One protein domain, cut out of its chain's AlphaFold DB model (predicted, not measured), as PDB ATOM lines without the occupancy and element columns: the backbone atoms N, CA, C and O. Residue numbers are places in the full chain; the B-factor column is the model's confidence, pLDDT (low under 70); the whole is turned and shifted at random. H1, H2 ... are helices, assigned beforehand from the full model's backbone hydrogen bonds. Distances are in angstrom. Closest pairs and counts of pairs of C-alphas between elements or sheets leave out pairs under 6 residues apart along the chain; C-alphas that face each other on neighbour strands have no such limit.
ATOM      1  N   SER A 240      52.751 -41.150 -99.834       91.62
ATOM      2  CA  SER A 240      51.937 -42.100-100.594       91.62
ATOM      3  C   SER A 240      52.591 -43.485-100.656       91.62
ATOM      4  O   SER A 240      53.771 -43.594-100.997       91.62
ATOM      5  N   LEU A 241      51.825 -44.549-100.412       90.69
ATOM      6  CA  LEU A 241      52.308 -45.931-100.548       90.69
ATOM      7  C   LEU A 241      52.704 -46.272-101.996       90.69
ATOM      8  O   LEU A 241      53.536 -47.142-102.248       90.69
ATOM      9  N   PHE A 242      52.146 -45.563-102.981       85.81
ATOM     10  CA  PHE A 242      52.499 -45.761-104.389       85.81
ATOM     11  C   PHE A 242      53.892 -45.223-104.734       85.81
ATOM     12  O   PHE A 242      54.494 -45.691-105.697       85.81
ATOM     13  N   SER A 243      54.448 -44.316-103.921       84.25
ATOM     14  CA  SER A 243      55.817 -43.803-104.098       84.25
ATOM     15  C   SER A 243      56.911 -44.817-103.739       84.25
ATOM     16  O   SER A 243      58.091 -44.574-103.987       84.25
ATOM     17  N   ARG A 244      56.527 -45.952-103.141       73.06
ATOM     18  CA  ARG A 244      57.434 -46.891-102.480       73.06
ATOM     19  C   ARG A 244      57.304 -48.346-102.941       73.06
ATOM     20  O   ARG A 244      57.943 -49.223-102.366       73.06
ATOM     21  N   ASP A 245      56.508 -48.597-103.978       70.75
ATOM     22  CA  ASP A 245      56.213 -49.933-104.518       70.75
ATOM     23  C   ASP A 245      55.614 -50.936-103.499       70.75
ATOM     24  O   ASP A 245      55.492 -52.123-103.801       70.75
ATOM     25  N   ASP A 246      55.157 -50.467-102.331       72.06
ATOM     26  CA  ASP A 246      54.604 -51.264-101.222       72.06
ATOM     27  C   ASP A 246      53.098 -51.014-100.977       72.06
ATOM     28  O   ASP A 246      52.543 -51.388 -99.941       72.06
ATOM     29  N   ALA A 247      52.400 -50.457-101.972       82.00
ATOM     30  CA  ALA A 247      50.963 -50.188-101.942       82.00
ATOM     31  C   ALA A 247      50.109 -51.469-101.922       82.00
ATOM     32  O   ALA A 247      49.664 -51.948-102.960       82.00
ATOM     33  N   ASN A 248      49.850 -52.006-100.728       85.12
ATOM     34  CA  ASN A 248      48.940 -53.126-100.473       85.12
ATOM     35  C   ASN A 248      47.960 -52.809 -99.327       85.12
ATOM     36  O   ASN A 248      48.147 -51.844 -98.585       85.12
ATOM     37  N   CYS A 249      46.922 -53.635 -99.159       86.06
ATOM     38  CA  CYS A 249      45.876 -53.392 -98.159       86.06
ATOM     39  C   CYS A 249      46.380 -53.377 -96.708       86.06
ATOM     40  O   CYS A 249      45.885 -52.587 -95.910       86.06
ATOM     41  N   SER A 250      47.393 -54.183 -96.364       89.19
ATOM     42  CA  SER A 250      47.984 -54.166 -95.016       89.19
ATOM     43  C   SER A 250      48.712 -52.846 -94.735       89.19
ATOM     44  O   SER A 250      48.561 -52.251 -93.668       89.19
ATOM     45  N   SER A 251      49.455 -52.341 -95.719       90.38
ATOM     46  CA  SER A 251      50.156 -51.058 -95.623       90.38
ATOM     47  C   SER A 251      49.177 -49.886 -95.593       90.38
ATOM     48  O   SER A 251      49.381 -48.951 -94.820       90.38
ATOM     49  N   TYR A 252      48.078 -49.971 -96.351       92.06
ATOM     50  CA  TYR A 252      46.990 -48.994 -96.309       92.06
ATOM     51  C   TYR A 252      46.292 -48.968 -94.948       92.06
ATOM     52  O   TYR A 252      46.090 -47.897 -94.383       92.06
ATOM     53  N   GLU A 253      45.980 -50.131 -94.373       92.88
ATOM     54  CA  GLU A 253      45.397 -50.225 -93.033       92.88
ATOM     55  C   GLU A 253      46.316 -49.602 -91.973       92.88
ATOM     56  O   GLU A 253      45.851 -48.860 -91.104       92.88
ATOM     57  N   ASN A 254      47.623 -49.863 -92.052       93.06
ATOM     58  CA  ASN A 254      48.602 -49.271 -91.142       93.06
ATOM     59  C   ASN A 254      48.694 -47.749 -91.316       93.06
ATOM     60  O   ASN A 254      48.613 -47.025 -90.324       93.06
ATOM     61  N   GLN A 255      48.783 -47.254 -92.553       93.44
ATOM     62  CA  GLN A 255      48.783 -45.819 -92.843       93.44
ATOM     63  C   GLN A 255      47.497 -45.138 -92.355       93.44
ATOM     64  O   GLN A 255      47.556 -44.087 -91.714       93.44
ATOM     65  N   TYR A 256      46.337 -45.766 -92.574       94.44
ATOM     66  CA  TYR A 256      45.057 -45.282 -92.070       94.44
ATOM     67  C   TYR A 256      45.062 -45.210 -90.541       94.44
ATOM     68  O   TYR A 256      44.797 -44.147 -89.987       94.44
ATOM     69  N   LYS A 257      45.436 -46.282 -89.830       94.31
ATOM     70  CA  LYS A 257      45.508 -46.283 -88.355       94.31
ATOM     71  C   LYS A 257      46.423 -45.181 -87.815       94.31
ATOM     72  O   LYS A 257      46.059 -44.512 -86.851       94.31
ATOM     73  N   LEU A 258      47.582 -44.973 -88.442       94.00
ATOM     74  CA  LEU A 258      48.522 -43.909 -88.077       94.00
ATOM     75  C   LEU A 258      47.924 -42.513 -88.287       94.00
ATOM     76  O   LEU A 258      48.054 -41.659 -87.415       94.00
ATOM     77  N   SER A 259      47.180 -42.304 -89.377       93.56
ATOM     78  CA  SER A 259      46.479 -41.040 -89.659       93.56
ATOM     79  C   SER A 259      45.384 -40.688 -88.636       93.56
ATOM     80  O   SER A 259      45.003 -39.523 -88.493       93.56
ATOM     81  N   GLN A 260      44.870 -41.686 -87.908       93.38
ATOM     82  CA  GLN A 260      43.838 -41.502 -86.887       93.38
ATOM     83  C   GLN A 260      44.411 -41.276 -85.480       93.38
ATOM     84  O   GLN A 260      43.654 -40.925 -84.575       93.38
ATOM     85  N   ARG A 261      45.726 -41.447 -85.266       90.50
ATOM     86  CA  ARG A 261      46.342 -41.184 -83.956       90.50
ATOM     87  C   ARG A 261      46.194 -39.710 -83.591       90.50
ATOM     88  O   ARG A 261      46.378 -38.844 -84.431       90.50
ATOM     89  N   SER A 262      45.905 -39.416 -82.330       86.06
ATOM     90  CA  SER A 262      45.849 -38.051 -81.798       86.06
ATOM     91  C   SER A 262      47.218 -37.605 -81.262       86.06
ATOM     92  O   SER A 262      47.323 -37.162 -80.118       86.06
ATOM     93  N   ASP A 263      48.280 -37.812 -82.039       88.12
ATOM     94  CA  ASP A 263      49.650 -37.447 -81.669       88.12
ATOM     95  C   ASP A 263      50.193 -36.321 -82.569       88.12
ATOM     96  O   ASP A 263      49.556 -35.905 -83.539       88.12
ATOM     97  N   GLY A 264      51.378 -35.796 -82.241       83.38
ATOM     98  CA  GLY A 264      51.993 -34.690 -82.985       83.38
ATOM     99  C   GLY A 264      52.345 -35.009 -84.446       83.38
ATOM    100  O   GLY A 264      52.604 -34.084 -85.213       83.38
ATOM    101  N   ASN A 265      52.321 -36.283 -84.851       90.50
ATOM    102  CA  ASN A 265      52.641 -36.730 -86.208       90.50
ATOM    103  C   ASN A 265      51.389 -37.036 -87.041       90.50
ATOM    104  O   ASN A 265      51.506 -37.331 -88.231       90.50
ATOM    105  N   GLN A 266      50.189 -36.913 -86.458       91.75
ATOM    106  CA  GLN A 266      48.916 -37.176 -87.131       91.75
ATOM    107  C   GLN A 266      48.814 -36.489 -88.495       91.75
ATOM    108  O   GLN A 266      48.394 -37.101 -89.476       91.75
ATOM    109  N   LYS A 267      49.196 -35.210 -88.561       92.94
ATOM    110  CA  LYS A 267      49.112 -34.410 -89.786       92.94
ATOM    111  C   LYS A 267      49.948 -35.020 -90.916       92.94
ATOM    112  O   LYS A 267      49.439 -35.146 -92.023       92.94
ATOM    113  N   LEU A 268      51.171 -35.463 -90.617       94.19
ATOM    114  CA  LEU A 268      52.062 -36.101 -91.592       94.19
ATOM    115  C   LEU A 268      51.459 -37.407 -92.122       94.19
ATOM    116  O   LEU A 268      51.437 -37.644 -93.325       94.19
ATOM    117  N   PHE A 269      50.905 -38.240 -91.239       95.31
ATOM    118  CA  PHE A 269      50.262 -39.488 -91.658       95.31
ATOM    119  C   PHE A 269      48.957 -39.261 -92.433       95.31
ATOM    120  O   PHE A 269      48.659 -40.020 -93.353       95.31
ATOM    121  N   LYS A 270      48.191 -38.210 -92.112       94.12
ATOM    122  CA  LYS A 270      47.015 -37.796 -92.897       94.12
ATOM    123  C   LYS A 270      47.396 -37.294 -94.286       94.12
ATOM    124  O   LYS A 270      46.724 -37.638 -95.251       94.12
ATOM    125  N   GLU A 271      48.467 -36.516 -94.401       93.50
ATOM    126  CA  GLU A 271      48.996 -36.073 -95.694       93.50
ATOM    127  C   GLU A 271      49.451 -37.267 -96.541       93.50
ATOM    128  O   GLU A 271      49.062 -37.367 -97.703       93.50
ATOM    129  N   GLY A 272      50.178 -38.220 -95.947       93.31
ATOM    130  CA  GLY A 272      50.558 -39.470 -96.608       93.31
ATOM    131  C   GLY A 272      49.358 -40.287 -97.085       93.31
ATOM    132  O   GLY A 272      49.327 -40.709 -98.239       93.31
ATOM    133  N   LEU A 273      48.342 -40.455 -96.229       94.25
ATOM    134  CA  LEU A 273      47.093 -41.140 -96.572       94.25
ATOM    135  C   LEU A 273      46.369 -40.453 -97.736       94.25
ATOM    136  O   LEU A 273      45.985 -41.118 -98.696       94.25
ATOM    137  N   ASN A 274      46.214 -39.131 -97.678       92.19
ATOM    138  CA  ASN A 274      45.594 -38.356 -98.750       92.19
ATOM    139  C   ASN A 274      46.397 -38.457-100.051       92.19
ATOM    140  O   ASN A 274      45.798 -38.574-101.114       92.19
ATOM    141  N   GLY A 275      47.730 -38.474 -99.971       91.38
ATOM    142  CA  GLY A 275      48.605 -38.736-101.112       91.38
ATOM    143  C   GLY A 275      48.360 -40.117-101.722       91.38
ATOM    144  O   GLY A 275      48.179 -40.223-102.929       91.38
ATOM    145  N   THR A 276      48.259 -41.163-100.895       90.50
ATOM    146  CA  THR A 276      47.906 -42.513-101.362       90.50
ATOM    147  C   THR A 276      46.545 -42.525-102.061       90.50
ATOM    148  O   THR A 276      46.414 -43.123-103.124       90.50
ATOM    149  N   ILE A 277      45.536 -41.855-101.496       88.69
ATOM    150  CA  ILE A 277      44.185 -41.769-102.078       88.69
ATOM    151  C   ILE A 277      44.186 -40.939-103.373       88.69
ATOM    152  O   ILE A 277      43.468 -41.266-104.311       88.69
ATOM    153  N   ALA A 278      45.005 -39.897-103.481       86.44
ATOM    154  CA  ALA A 278      45.142 -39.134-104.719       86.44
ATOM    155  C   ALA A 278      45.831 -39.958-105.822       86.44
ATOM    156  O   ALA A 278      45.372 -39.967-106.964       86.44
ATOM    157  N   ASP A 279      46.881 -40.712-105.485       86.69
ATOM    158  CA  ASP A 279      47.593 -41.572-106.441       86.69
ATOM    159  C   ASP A 279      46.718 -42.718-106.957       86.69
ATOM    160  O   ASP A 279      46.835 -43.132-108.110       86.69
ATOM    161  N   VAL A 280      45.761 -43.177-106.148       78.19
ATOM    162  CA  VAL A 280      44.706 -44.100-106.584       78.19
ATOM    163  C   VAL A 280      43.953 -43.575-107.814       78.19
ATOM    164  O   VAL A 280      43.676 -44.353-108.731       78.19
ATOM    165  N   ALA A 281      43.667 -42.271-107.886       74.56
ATOM    166  CA  ALA A 281      42.934 -41.670-109.001       74.56
ATOM    167  C   ALA A 281      43.661 -41.825-110.349       74.56
ATOM    168  O   ALA A 281      43.026 -41.826-111.404       74.56
ATOM    169  N   LEU A 282      44.991 -41.989-110.333       79.50
ATOM    170  CA  LEU A 282      45.804 -42.205-111.536       79.50
ATOM    171  C   LEU A 282      45.549 -43.568-112.193       79.50
ATOM    172  O   LEU A 282      45.879 -43.752-113.363       79.50
ATOM    173  N   HIS A 283      44.947 -44.508-111.463       75.31
ATOM    174  CA  HIS A 283      44.640 -45.854-111.940       75.31
ATOM    175  C   HIS A 283      43.169 -46.042-112.351       75.31
ATOM    176  O   HIS A 283      42.788 -47.131-112.782       75.31
ATOM    177  N   LEU A 284      42.343 -44.997-112.244       74.62
ATOM    178  CA  LEU A 284      40.926 -45.018-112.616       74.62
ATOM    179  C   LEU A 284      40.714 -44.646-114.093       74.62
ATOM    180  O   LEU A 284      41.507 -43.923-114.697       74.62
ATOM    181  N   LYS A 285      39.601 -45.101-114.689       78.00
ATOM    182  CA  LYS A 285      39.171 -44.616-116.016       78.00
ATOM    183  C   LYS A 285      38.763 -43.141-115.922       78.00
ATOM    184  O   LYS A 285      38.270 -42.717-114.883       78.00
ATOM    185  N   SER A 286      38.861 -42.374-117.014       77.44
ATOM    186  CA  SER A 286      38.620 -40.917-116.996       77.44
ATOM    187  C   SER A 286      37.296 -40.496-116.343       77.44
ATOM    188  O   SER A 286      37.293 -39.606-115.503       77.44
ATOM    189  N   HIS A 287      36.187 -41.180-116.647       74.94
ATOM    190  CA  HIS A 287      34.882 -40.883-116.037       74.94
ATOM    191  C   HIS A 287      34.811 -41.258-114.545       74.94
ATOM    192  O   HIS A 287      34.138 -40.587-113.775       74.94
ATOM    193  N   GLN A 288      35.515 -42.310-114.113       74.12
ATOM    194  CA  GLN A 288      35.602 -42.696-112.698       74.12
ATOM    195  C   GLN A 288      36.462 -41.702-111.916       74.12
ATOM    196  O   GLN A 288      36.143 -41.378-110.777       74.12
ATOM    197  N   LYS A 289      37.524 -41.195-112.549       78.50
ATOM    198  CA  LYS A 289      38.409 -40.182-111.982       78.50
ATOM    199  C   LYS A 289      37.677 -38.867-111.708       78.50
ATOM    200  O   LYS A 289      37.805 -38.346-110.612       78.50
ATOM    201  N   GLU A 290      36.863 -38.369-112.639       77.44
ATOM    202  CA  GLU A 290      36.093 -37.128-112.431       77.44
ATOM    203  C   GLU A 290      35.162 -37.207-111.210       77.44
ATOM    204  O   GLU A 290      35.101 -36.282-110.398       77.44
ATOM    205  N   VAL A 291      34.464 -38.334-111.043       77.25
ATOM    206  CA  VAL A 291      33.588 -38.549-109.883       77.25
ATOM    207  C   VAL A 291      34.409 -38.739-108.603       77.25
ATOM    208  O   VAL A 291      34.045 -38.208-107.553       77.25
ATOM    209  N   PHE A 292      35.529 -39.462-108.682       81.00
ATOM    210  CA  PHE A 292      36.441 -39.666-107.560       81.00
ATOM    211  C   PHE A 292      37.028 -38.348-107.050       81.00
ATOM    212  O   PHE A 292      36.955 -38.083-105.854       81.00
ATOM    213  N   ASP A 293      37.539 -37.502-107.943       81.88
ATOM    214  CA  ASP A 293      38.152 -36.217-107.604       81.88
ATOM    215  C   ASP A 293      37.132 -35.280-106.924       81.88
ATOM    216  O   ASP A 293      37.463 -34.606-105.942       81.88
ATOM    217  N   LYS A 294      35.866 -35.295-107.376       79.75
ATOM    218  CA  LYS A 294      34.751 -34.566-106.741       79.75
ATOM    219  C   LYS A 294      34.483 -35.084-105.322       79.75
ATOM    220  O   LYS A 294      34.485 -34.310-104.371       79.75
ATOM    221  N   LEU A 295      34.329 -36.400-105.155       79.25
ATOM    222  CA  LEU A 295      34.071 -37.009-103.843       79.25
ATOM    223  C   LEU A 295      35.246 -36.852-102.867       79.25
ATOM    224  O   LEU A 295      35.025 -36.706-101.664       79.25
ATOM    225  N   PHE A 296      36.480 -36.892-103.370       82.12
ATOM    226  CA  PHE A 296      37.690 -36.746-102.565       82.12
ATOM    227  C   PHE A 296      37.847 -35.317-102.056       82.12
ATOM    228  O   PHE A 296      38.212 -35.119-100.900       82.12
ATOM    229  N   SER A 297      37.500 -34.336-102.892       81.75
ATOM    230  CA  SER A 297      37.478 -32.923-102.510       81.75
ATOM    231  C   SER A 297      36.403 -32.626-101.459       81.75
ATOM    232  O   SER A 297      36.647 -31.847-100.539       81.75
ATOM    233  N   ASP A 298      35.237 -33.272-101.562       82.25
ATOM    234  CA  ASP A 298      34.113 -33.053-100.647       82.25
ATOM    235  C   ASP A 298      34.310 -33.737 -99.280       82.25
ATOM    236  O   ASP A 298      33.959 -33.169 -98.242       82.25
ATOM    237  N   ASN A 299      34.821 -34.976 -99.254       83.06
ATOM    238  CA  ASN A 299      35.014 -35.731 -98.012       83.06
ATOM    239  C   ASN A 299      36.110 -36.816 -98.133       83.06
ATOM    240  O   ASN A 299      35.796 -37.997 -98.352       83.06
ATOM    241  N   PRO A 300      37.392 -36.456 -97.936       84.12
ATOM    242  CA  PRO A 300      38.509 -37.390 -98.080       84.12
ATOM    243  C   PRO A 300      38.466 -38.529 -97.049       84.12
ATOM    244  O   PRO A 300      38.778 -39.672 -97.381       84.12
ATOM    245  N   ASP A 301      37.984 -38.263 -95.830       84.31
ATOM    246  CA  ASP A 301      37.870 -39.268 -94.763       84.31
ATOM    247  C   ASP A 301      36.859 -40.373 -95.116       84.31
ATOM    248  O   ASP A 301      37.077 -41.550 -94.813       84.31
ATOM    249  N   LYS A 302      35.759 -40.024 -95.798       84.12
ATOM    250  CA  LYS A 302      34.754 -40.996 -96.256       84.12
ATOM    251  C   LYS A 302      35.321 -41.933 -97.321       84.12
ATOM    252  O   LYS A 302      35.026 -43.129 -97.289       84.12
ATOM    253  N   ILE A 303      36.136 -41.414 -98.240       84.19
ATOM    254  CA  ILE A 303      36.835 -42.244 -99.232       84.19
ATOM    255  C   ILE A 303      37.873 -43.124 -98.545       84.19
ATOM    256  O   ILE A 303      37.923 -44.322 -98.819       84.19
ATOM    257  N   ALA A 304      38.641 -42.562 -97.611       88.19
ATOM    258  CA  ALA A 304      39.642 -43.309 -96.867       88.19
ATOM    259  C   ALA A 304      39.034 -44.518 -96.136       88.19
ATOM    260  O   ALA A 304      39.523 -45.644 -96.237       88.19
ATOM    261  N   LEU A 305      37.904 -44.296 -95.457       86.00
ATOM    262  CA  LEU A 305      37.155 -45.352 -94.785       86.00
ATOM    263  C   LEU A 305      36.611 -46.388 -95.776       86.00
ATOM    264  O   LEU A 305      36.632 -47.577 -95.483       86.00
ATOM    265  N   LYS A 306      36.140 -45.963 -96.955       82.38
ATOM    266  CA  LYS A 306      35.607 -46.886 -97.963       82.38
ATOM    267  C   LYS A 306      36.693 -47.798 -98.536       82.38
ATOM    268  O   LYS A 306      36.438 -48.984 -98.711       82.38
ATOM    269  N   ILE A 307      37.889 -47.269 -98.798       84.19
ATOM    270  CA  ILE A 307      39.039 -48.070 -99.247       84.19
ATOM    271  C   ILE A 307      39.461 -49.048 -98.142       84.19
ATOM    272  O   ILE A 307      39.700 -50.220 -98.430       84.19
ATOM    273  N   LEU A 308      39.483 -48.603 -96.879       86.94
ATOM    274  CA  LEU A 308      39.766 -49.470 -95.732       86.94
ATOM    275  C   LEU A 308      38.747 -50.610 -95.612       86.94
ATOM    276  O   LEU A 308      39.143 -51.769 -95.517       86.94
ATOM    277  N   ASP A 309      37.453 -50.281 -95.642       83.31
ATOM    278  CA  ASP A 309      36.348 -51.239 -95.584       83.31
ATOM    279  C   ASP A 309      36.515 -52.299 -96.691       83.31
ATOM    280  O   ASP A 309      36.454 -53.496 -96.413       83.31
ATOM    281  N   THR A 310      36.818 -51.894 -97.930       79.69
ATOM    282  CA  THR A 310      37.044 -52.843 -99.031       79.69
ATOM    283  C   THR A 310      38.309 -53.686 -98.829       79.69
ATOM    284  O   THR A 310      38.276 -54.892 -99.069       79.69
ATOM    285  N   CYS A 311      39.401 -53.106 -98.319       81.06
ATOM    286  CA  CYS A 311      40.615 -53.846 -97.960       81.06
ATOM    287  C   CYS A 311      40.392 -54.878 -96.840       81.06
ATOM    288  O   CYS A 311      41.079 -55.896 -96.799       81.06
ATOM    289  N   GLN A 312      39.422 -54.638 -95.956       79.50
ATOM    290  CA  GLN A 312      39.009 -55.560 -94.895       79.50
ATOM    291  C   GLN A 312      37.912 -56.546 -95.343       79.50
ATOM    292  O   GLN A 312      37.491 -57.394 -94.557       79.50
ATOM    293  N   GLY A 313      37.434 -56.455 -96.592       68.69
ATOM    294  CA  GLY A 313      36.332 -57.274 -97.108       68.69
ATOM    295  C   GLY A 313      34.946 -56.877 -96.577       68.69
ATOM    296  O   GLY A 313      33.999 -57.653 -96.677       68.69
ATOM    297  N   ILE A 314      34.801 -55.681 -96.007       54.41
ATOM    298  CA  ILE A 314      33.549 -55.148 -95.464       54.41
ATOM    299  C   ILE A 314      32.818 -54.369 -96.567       54.41
ATOM    300  O   ILE A 314      32.971 -53.159 -96.719       54.41
ATOM    301  N   VAL A 315      31.963 -55.034 -97.345       49.84
ATOM    302  CA  VAL A 315      31.062 -54.326 -98.271       49.84
ATOM    303  C   VAL A 315      29.840 -53.827 -97.494       49.84
ATOM    304  O   VAL A 315      28.914 -54.584 -97.215       49.84
ATOM    305  N   ARG A 316      29.822 -52.539 -97.123       43.72
ATOM    306  CA  ARG A 316      28.617 -51.897 -96.563       43.72
ATOM    307  C   ARG A 316      27.641 -51.544 -97.687       43.72
ATOM    308  O   ARG A 316      27.931 -50.650 -98.487       43.72
ATOM    309  N   ASP A 317      26.518 -52.253 -97.729       39.84
ATOM    310  CA  ASP A 317      25.359 -51.949 -98.574       39.84
ATOM    311  C   ASP A 317      24.646 -50.685 -98.041       39.84
ATOM    312  O   ASP A 317      24.221 -50.680 -96.881       39.84
ATOM    313  N   PRO A 318      24.520 -49.603 -98.834       39.59
ATOM    314  CA  PRO A 318      23.870 -48.369 -98.398       39.59
ATOM    315  C   PRO A 318      22.347 -48.485 -98.189       39.59
ATOM    316  O   PRO A 318      21.765 -47.544 -97.656       39.59
ATOM    317  N   LYS A 337      51.020 -53.850-105.757       47.47
ATOM    318  CA  LYS A 337      50.327 -52.778-106.509       47.47
ATOM    319  C   LYS A 337      48.947 -53.177-107.054       47.47
ATOM    320  O   LYS A 337      48.063 -52.335-107.168       47.47
ATOM    321  N   SER A 338      48.754 -54.449-107.398       51.31
ATOM    322  CA  SER A 338      47.523 -54.981-107.993       51.31
ATOM    323  C   SER A 338      46.364 -55.065-106.995       51.31
ATOM    324  O   SER A 338      45.215 -54.898-107.392       51.31
ATOM    325  N   GLN A 339      46.628 -55.280-105.701       57.88
ATOM    326  CA  GLN A 339      45.560 -55.504-104.719       57.88
ATOM    327  C   GLN A 339      44.806 -54.224-104.355       57.88
ATOM    328  O   GLN A 339      43.580 -54.238-104.316       57.88
ATOM    329  N   LEU A 340      45.509 -53.107-104.129       59.66
ATOM    330  CA  LEU A 340      44.825 -51.837-103.869       59.66
ATOM    331  C   LEU A 340      44.058 -51.390-105.123       59.66
ATOM    332  O   LEU A 340      42.898 -51.011-105.032       59.66
ATOM    333  N   VAL A 341      44.673 -51.523-106.305       60.25
ATOM    334  CA  VAL A 341      44.055 -51.202-107.606       60.25
ATOM    335  C   VAL A 341      42.844 -52.099-107.919       60.25
ATOM    336  O   VAL A 341      41.862 -51.618-108.478       60.25
ATOM    337  N   SER A 342      42.844 -53.375-107.522       58.00
ATOM    338  CA  SER A 342      41.703 -54.280-107.729       58.00
ATOM    339  C   SER A 342      40.551 -54.038-106.748       58.00
ATOM    340  O   SER A 342      39.391 -54.103-107.152       58.00
ATOM    341  N   VAL A 343      40.852 -53.670-105.498       58.22
ATOM    342  CA  VAL A 343      39.887 -53.157-104.504       58.22
ATOM    343  C   VAL A 343      39.155 -51.914-105.029       58.22
ATOM    344  O   VAL A 343      37.985 -51.692-104.730       58.22
ATOM    345  N   LEU A 344      39.808 -51.122-105.875       56.91
ATOM    346  CA  LEU A 344      39.220 -49.923-106.472       56.91
ATOM    347  C   LEU A 344      38.309 -50.226-107.663       56.91
ATOM    348  O   LEU A 344      37.331 -49.515-107.873       56.91
ATOM    349  N   ALA A 345      38.579 -51.305-108.400       53.03
ATOM    350  CA  ALA A 345      37.716 -51.778-109.483       53.03
ATOM    351  C   ALA A 345      36.392 -52.395-108.984       53.03
ATOM    352  O   ALA A 345      35.479 -52.590-109.782       53.03
ATOM    353  N   SER A 346      36.291 -52.711-107.685       51.97
ATOM    354  CA  SER A 346      35.091 -53.257-107.035       51.97
ATOM    355  C   SER A 346      34.316 -52.235-106.199       51.97
ATOM    356  O   SER A 346      33.276 -52.577-105.626       51.97
ATOM    357  N   LEU A 347      34.773 -50.976-106.140       54.47
ATOM    358  CA  LEU A 347      33.926 -49.891-105.657       54.47
ATOM    359  C   LEU A 347      32.693 -49.828-106.573       54.47
ATOM    360  O   LEU A 347      32.867 -49.807-107.792       54.47
TER     361      LEU A 347
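This is residues 240 to 318 and 337 to 347 of the 372 residues of an uncharacterized protein of Budvicia aquatica (UniProt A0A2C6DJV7). The longest helix, H3, runs through a helical body, with H2 folded back beside its first part and H4 folded back from its last part. H5 crosses H3 steeply and also packs on H2, short H6 lies across the last part of H5, and tiny H1 packs on H3. The printed part has 90 residues, with six named helices in the order H1 to H6 and no named strand; the class is all helix. It is compact, with a radius of gyration of the C-alphas of 12.5 A, and spans 37 by 28 by 26 A.

H1, residues 241 to 244, touches residues 272 to 279 of H3, residues 266 to 283; the closest C-alphas are those of Leu 241 and Thr 276, 5.6 A apart. H3 is the hub, touching four other helices. H2, residues 249 to 259, forms a helical hairpin with H3, opposite ways at a steep tilt of 37 degrees, only just past shallow; it touches residues 266 to 273 of H3, closest at the C-alphas of Ser 259 and Phe 269, 4.6 A. H4, residues 286 to 298, forms another helical hairpin with H3, opposite ways at a shallow tilt of 19 degrees; residues 281 to 282 touch residues 289 to 293, closest at the C-alphas of Ala 281 and Lys 289, 5.6 A. H2 and H4 are apart. H5, residues 300 to 311, touches H3 the same way at a steep tilt of 69.7 degrees, only just short of about perpendicular; the closest C-alphas, of Ile 277 and Ala 304, are 7.1 A apart. H5 also touches H2, closest at the C-alphas of Cys 249 and Cys 311, 5.3 A. H6, residues 337 to 345, touches residues 307 to 311 of H5, only just about perpendicular at 73 degrees; the C-alphas of Thr 310 and Val 343 are closest, 6.2 A apart. Every O i to N i+4 pair is within hydrogen-bond range in H2 and H5, against 11 of 14 in H3, 8 of 9 in H4 and 4 of 5 in H6; H1 is too short for such a pair.

H1 begins at C-alpha 241, (52.308, -45.931, -100.548). H2 is 15.0 A long, H3 26.6 A, H4 18.7 A, H5 16.6 A and H6 13.0 A from first to last C-alpha. H3 begins at C-alpha 266, (48.916, -37.176, -87.131), and H6 ends at C-alpha 345, (37.716, -51.778, -109.483).

The C-alphas farthest apart are those of Gly 264 and His 287, 37.7 A. Residues 319 to 336 are not printed, and C-alphas 318 and 337 are 28.0 A apart across this cut. Of the links that are printed whole, H2 to H3 is short and the others are tight. Mean pLDDT of the printed part is 79.2; residues 313 to 318 and 337 to 347 are under 70.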